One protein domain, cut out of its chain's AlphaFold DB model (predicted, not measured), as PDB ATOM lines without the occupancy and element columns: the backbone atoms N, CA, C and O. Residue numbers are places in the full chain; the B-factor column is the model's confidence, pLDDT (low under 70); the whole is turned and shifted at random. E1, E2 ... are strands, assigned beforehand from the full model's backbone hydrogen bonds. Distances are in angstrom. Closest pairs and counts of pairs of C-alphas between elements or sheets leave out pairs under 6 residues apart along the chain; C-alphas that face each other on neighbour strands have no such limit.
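What this domain is: This is residues 158 to 205 of the 352 residues of an uncharacterized protein of Myxococcales bacterium 68-20 (UniProt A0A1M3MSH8). A long, bent hairpin of E3 and E4 makes the longest axis, with the short hairpin of E1 and E2 beside it and the loop 169 to 181 toward the end away from residues 191 to 195. The printed part has 48 residues, 24 of them in four named strands, E1 to E4 in chain order, in two antiparallel two-stranded sheets; with no named helix, the class is all strand. The whole is compact, radius of gyration of the C-alphas 10.7 A, yet elongated, spanning 32 by 18 by 13 A.

Where its parts are: Find C-alpha 158 at (215.803, 206.372, -302.739), where E1, residues 158 to 160, begins; E2 is 166 to 168. E3, 182 to 190, is 21.2 A long; E4, 196 to 204, 19.0 A, ends at (219.416, 194.333, -308.550).

How they stand to each other: In hairpin E3 and E4, look for N 185 and O 202, 2.9 A; E3 bends by 59 degrees at 186, E4 by 75 at 199. In hairpin E1 and E2, find N 160 and O 166, 2.8 A. The closest C-alphas of E1 and E3 are Leu 160 and Lys 189, 4.6 A.

The domain as a whole: The printed part has no cut; the E2 to E3 link is long. No printed residue is under 70 in pLDDT.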
ATOM      1  N   ILE A 158     215.791 205.058-302.104       93.38
ATOM      2  CA  ILE A 158     215.803 206.372-302.739       93.38
ATOM      3  C   ILE A 158     215.059 206.335-304.068       93.38
ATOM      4  O   ILE A 158     214.979 205.288-304.712       93.38
ATOM      5  N   ALA A 159     214.551 207.492-304.487       92.88
ATOM      6  CA  ALA A 159     213.949 207.657-305.799       92.88
ATOM      7  C   ALA A 159     215.034 207.625-306.883       92.88
ATOM      8  O   ALA A 159     216.019 208.373-306.835       92.88
ATOM      9  N   LEU A 160     214.840 206.758-307.868       91.12
ATOM     10  CA  LEU A 160     215.747 206.539-308.981       91.12
ATOM     11  C   LEU A 160     215.074 206.917-310.294       91.12
ATOM     12  O   LEU A 160     213.860 206.816-310.469       91.12
ATOM     13  N   PHE A 161     215.907 207.385-311.209       86.69
ATOM     14  CA  PHE A 161     215.507 207.852-312.521       86.69
ATOM     15  C   PHE A 161     215.230 206.672-313.460       86.69
ATOM     16  O   PHE A 161     216.070 205.783-313.613       86.69
ATOM     17  N   GLY A 162     214.080 206.704-314.125       81.81
ATOM     18  CA  GLY A 162     213.618 205.732-315.113       81.81
ATOM     19  C   GLY A 162     212.318 206.226-315.745       81.81
ATOM     20  O   GLY A 162     211.746 207.194-315.254       81.81
ATOM     21  N   ASP A 163     211.859 205.561-316.801       73.00
ATOM     22  CA  ASP A 163     210.653 205.900-317.575       73.00
ATOM     23  C   ASP A 163     209.431 206.091-316.685       73.00
ATOM     24  O   ASP A 163     208.692 207.066-316.801       73.00
ATOM     25  N   THR A 164     209.308 205.179-315.727       81.56
ATOM     26  CA  THR A 164     208.561 205.364-314.498       81.56
ATOM     27  C   THR A 164     209.580 205.380-313.366       81.56
ATOM     28  O   THR A 164     210.254 204.367-313.141       81.56
ATOM     29  N   PRO A 165     209.736 206.497-312.639       87.38
ATOM     30  CA  PRO A 165     210.617 206.522-311.488       87.38
ATOM     31  C   PRO A 165     210.287 205.417-310.497       87.38
ATOM     32  O   PRO A 165     209.124 205.106-310.242       87.38
ATOM     33  N   PHE A 166     211.330 204.833-309.922       89.00
ATOM     34  CA  PHE A 166     211.207 203.677-309.046       89.00
ATOM     35  C   PHE A 166     212.056 203.855-307.794       89.00
ATOM     36  O   PHE A 166     213.018 204.625-307.775       89.00
ATOM     37  N   CYS A 167     211.683 203.156-306.728       92.75
ATOM     38  CA  CYS A 167     212.464 203.135-305.502       92.75
ATOM     39  C   CYS A 167     213.494 202.014-305.568       92.75
ATOM     40  O   CYS A 167     213.208 200.918-306.055       92.75
ATOM     41  N   GLY A 168     214.710 202.301-305.115       92.81
ATOM     42  CA  GLY A 168     215.762 201.301-305.054       92.81
ATOM     43  C   GLY A 168     216.690 201.499-303.874       92.81
ATOM     44  O   GLY A 168     216.848 202.598-303.333       92.81
ATOM     45  N   LYS A 169     217.323 200.396-303.479       95.31
ATOM     46  CA  LYS A 169     218.259 200.351-302.363       95.31
ATOM     47  C   LYS A 169     219.679 200.597-302.858       95.31
ATOM     48  O   LYS A 169     220.187 199.832-303.678       95.31
ATOM     49  N   LEU A 170     220.316 201.639-302.331       95.00
ATOM     50  CA  LEU A 170     221.745 201.869-302.530       95.00
ATOM     51  C   LEU A 170     222.564 200.773-301.854       95.00
ATOM     52  O   LEU A 170     222.203 200.277-300.784       95.00
ATOM     53  N   CYS A 171     223.701 200.443-302.448       94.88
ATOM     54  CA  CYS A 171     224.610 199.462-301.887       94.88
ATOM     55  C   CYS A 171     226.063 199.797-302.231       94.88
ATOM     56  O   CYS A 171     226.352 200.554-303.159       94.88
ATOM     57  N   SER A 172     226.977 199.207-301.465       94.69
ATOM     58  CA  SER A 172     228.418 199.230-301.748       94.69
ATOM     59  C   SER A 172     229.024 197.826-301.784       94.69
ATOM     60  O   SER A 172     230.094 197.644-302.351       94.69
ATOM     61  N   GLU A 173     228.335 196.834-301.214       93.38
ATOM     62  CA  GLU A 173     228.726 195.427-301.205       93.38
ATOM     63  C   GLU A 173     227.474 194.538-301.314       93.38
ATOM     64  O   GLU A 173     226.375 194.947-300.921       93.38
ATOM     65  N   ASP A 174     227.635 193.303-301.794       91.88
ATOM     66  CA  ASP A 174     226.527 192.356-302.005       91.88
ATOM     67  C   ASP A 174     225.771 192.022-300.710       91.88
ATOM     68  O   ASP A 174     224.551 191.877-300.723       91.88
ATOM     69  N   LYS A 175     226.460 191.999-299.559       92.62
ATOM     70  CA  LYS A 175     225.845 191.748-298.240       92.62
ATOM     71  C   LYS A 175     224.795 192.794-297.845       92.62
ATOM     72  O   LYS A 175     223.970 192.549-296.969       92.62
ATOM     73  N   ASN A 176     224.837 193.979-298.459       92.88
ATOM     74  CA  ASN A 176     223.860 195.037-298.231       92.88
ATOM     75  C   ASN A 176     222.567 194.800-299.015       92.88
ATOM     76  O   ASN A 176     221.591 195.518-298.782       92.88
ATOM     77  N   CYS A 177     222.536 193.833-299.929       93.06
ATOM     78  CA  CYS A 177     221.392 193.575-300.782       93.06
ATOM     79  C   CYS A 177     220.468 192.484-300.226       93.06
ATOM     80  O   CYS A 177     220.918 191.585-299.515       93.06
ATOM     81  N   PRO A 178     219.152 192.574-300.503       90.88
ATOM     82  CA  PRO A 178     218.220 191.493-300.199       90.88
ATOM     83  C   PRO A 178     218.646 190.179-300.864       90.88
ATOM     84  O   PRO A 178     219.329 190.182-301.888       90.88
ATOM     85  N   SER A 179     218.201 189.051-300.308       88.31
ATOM     86  CA  SER A 179     218.476 187.725-300.866       88.31
ATOM     87  C   SER A 179     218.107 187.646-302.353       88.31
ATOM     88  O   SER A 179     217.029 188.085-302.757       88.31
ATOM     89  N   GLY A 180     219.009 187.086-303.164       85.56
ATOM     90  CA  GLY A 180     218.840 186.979-304.619       85.56
ATOM     91  C   GLY A 180     219.190 188.247-305.408       85.56
ATOM     92  O   GLY A 180     218.967 188.284-306.616       85.56
ATOM     93  N   GLN A 181     219.732 189.283-304.759       90.00
ATOM     94  CA  GLN A 181     220.215 190.498-305.418       90.00
ATOM     95  C   GLN A 181     221.719 190.686-305.204       90.00
ATOM     96  O   GLN A 181     222.265 190.285-304.179       90.00
ATOM     97  N   ALA A 182     222.368 191.351-306.158       90.38
ATOM     98  CA  ALA A 182     223.769 191.747-306.076       90.38
ATOM     99  C   ALA A 182     223.918 193.269-306.169       90.38
ATOM    100  O   ALA A 182     223.087 193.967-306.765       90.38
ATOM    101  N   CYS A 183     225.007 193.782-305.606       93.19
ATOM    102  CA  CYS A 183     225.357 195.191-305.603       93.19
ATOM    103  C   CYS A 183     226.110 195.596-306.872       93.19
ATOM    104  O   CYS A 183     227.266 196.014-306.856       93.19
ATOM    105  N   LYS A 184     225.442 195.434-308.009       90.31
ATOM    106  CA  LYS A 184     226.017 195.733-309.328       90.31
ATOM    107  C   LYS A 184     225.085 196.572-310.198       90.31
ATOM    108  O   LYS A 184     225.470 196.980-311.292       90.31
ATOM    109  N   GLY A 185     223.855 196.822-309.739       90.88
ATOM    110  CA  GLY A 185     222.852 197.546-310.511       90.88
ATOM    111  C   GLY A 185     223.263 198.996-310.691       90.88
ATOM    112  O   GLY A 185     223.782 199.608-309.765       90.88
ATOM    113  N   GLN A 186     223.019 199.549-311.871       91.12
ATOM    114  CA  GLN A 186     223.310 200.938-312.200       91.12
ATOM    115  C   GLN A 186     222.017 201.734-312.337       91.12
ATOM    116  O   GLN A 186     221.086 201.331-313.038       91.12
ATOM    117  N   ALA A 187     221.969 202.885-311.674       91.31
ATOM    118  CA  ALA A 187     220.884 203.846-311.797       91.31
ATOM    119  C   ALA A 187     221.416 205.276-311.639       91.31
ATOM    120  O   ALA A 187     222.581 205.501-311.318       91.31
ATOM    121  N   SER A 188     220.556 206.267-311.862       91.56
ATOM    122  CA  SER A 188     220.820 207.656-311.473       91.56
ATOM    123  C   SER A 188     219.805 208.082-310.420       91.56
ATOM    124  O   SER A 188     218.648 207.665-310.489       91.56
ATOM    125  N   LYS A 189     220.199 208.932-309.468       90.88
ATOM    126  CA  LYS A 189     219.237 209.535-308.529       90.88
ATOM    127  C   LYS A 189     218.185 210.330-309.302       90.88
ATOM    128  O   LYS A 189     218.534 211.031-310.253       90.88
ATOM    129  N   LEU A 190     216.924 210.278-308.884       89.94
ATOM    130  CA  LEU A 190     215.920 211.216-309.378       89.94
ATOM    131  C   LEU A 190     216.023 212.528-308.589       89.94
ATOM    132  O   LEU A 190     215.861 212.538-307.370       89.94
ATOM    133  N   LEU A 191     216.294 213.639-309.276       87.75
ATOM    134  CA  LEU A 191     216.267 214.965-308.662       87.75
ATOM    135  C   LEU A 191     214.831 215.508-308.616       87.75
ATOM    136  O   LEU A 191     214.041 215.203-309.512       87.75
ATOM    137  N   PRO A 192     214.507 216.409-307.667       83.56
ATOM    138  CA  PRO A 192     213.197 217.068-307.608       83.56
ATOM    139  C   PRO A 192     212.800 217.803-308.897       83.56
ATOM    140  O   PRO A 192     211.625 218.030-309.147       83.56
ATOM    141  N   SER A 193     213.779 218.171-309.727       81.31
ATOM    142  CA  SER A 193     213.572 218.815-311.029       81.31
ATOM    143  C   SER A 193     213.127 217.862-312.147       81.31
ATOM    144  O   SER A 193     213.045 218.290-313.295       81.31
ATOM    145  N   GLY A 194     212.928 216.568-311.863       81.31
ATOM    146  CA  GLY A 194     212.652 215.545-312.881       81.31
ATOM    147  C   GLY A 194     213.870 215.184-313.740       81.31
ATOM    148  O   GLY A 194     213.775 214.427-314.705       81.31
ATOM    149  N   LYS A 195     215.041 215.730-313.401       84.19
ATOM    150  CA  LYS A 195     216.318 215.413-314.040       84.19
ATOM    151  C   LYS A 195     217.015 214.304-313.272       84.19
ATOM    152  O   LYS A 195     216.798 214.100-312.080       84.19
ATOM    153  N   ALA A 196     217.909 213.617-313.956       86.12
ATOM    154  CA  ALA A 196     218.786 212.680-313.293       86.12
ATOM    155  C   ALA A 196     219.936 213.393-312.580       86.12
ATOM    156  O   ALA A 196     220.540 214.313-313.134       86.12
ATOM    157  N   GLY A 197     220.244 212.924-311.379       87.88
ATOM    158  CA  GLY A 197     221.411 213.312-310.600       87.88
ATOM    159  C   GLY A 197     222.564 212.332-310.784       87.88
ATOM    160  O   GLY A 197     222.729 211.736-311.850       87.88
ATOM    161  N   ASP A 198     223.350 212.168-309.722       90.38
ATOM    162  CA  ASP A 198     224.528 211.299-309.713       90.38
ATOM    163  C   ASP A 198     224.191 209.851-310.084       90.38
ATOM    164  O   ASP A 198     223.134 209.325-309.707       90.38
ATOM    165  N   GLY A 199     225.136 209.200-310.765       89.94
ATOM    166  CA  GLY A 199     225.137 207.752-310.930       89.94
ATOM    167  C   GLY A 199     225.344 207.061-309.585       89.94
ATOM    168  O   GLY A 199     226.146 207.506-308.764       89.94
ATOM    169  N   VAL A 200     224.596 205.989-309.350       92.94
ATOM    170  CA  VAL A 200     224.612 205.231-308.099       92.94
ATOM    171  C   VAL A 200     224.558 203.732-308.365       92.94
ATOM    172  O   VAL A 200     223.902 203.286-309.310       92.94
ATOM    173  N   THR A 201     225.202 202.963-307.484       94.38
ATOM    174  CA  THR A 201     225.091 201.501-307.461       94.38
ATOM    175  C   THR A 201     223.930 201.076-306.570       94.38
ATOM    176  O   THR A 201     223.779 201.549-305.438       94.38
ATOM    177  N   VAL A 202     223.093 200.186-307.092       94.12
ATOM    178  CA  VAL A 202     221.857 199.728-306.459       94.12
ATOM    179  C   VAL A 202     221.775 198.209-306.456       94.12
ATOM    180  O   VAL A 202     222.350 197.530-307.310       94.12
ATOM    181  N   CYS A 203     221.030 197.665-305.502       93.38
ATOM    182  CA  CYS A 203     220.726 196.242-305.488       93.38
ATOM    183  C   CYS A 203     219.835 195.879-306.681       93.38
ATOM    184  O   CYS A 203     218.875 196.584-307.004       93.38
ATOM    185  N   SER A 204     220.176 194.807-307.389       89.38
ATOM    186  CA  SER A 204     219.416 194.333-308.550       89.38
ATOM    187  C   SER A 204     219.546 192.825-308.714       89.38
ATOM    188  O   SER A 204     220.498 192.215-308.229       89.38
ATOM    189  N   VAL A 205     218.572 192.223-309.396       85.00
ATOM    190  CA  VAL A 205     218.616 190.812-309.794       85.00
ATOM    191  C   VAL A 205     219.386 190.704-311.110       85.00
ATOM    192  O   VAL A 205     219.044 191.383-312.086       85.00
TER     193      VAL A 205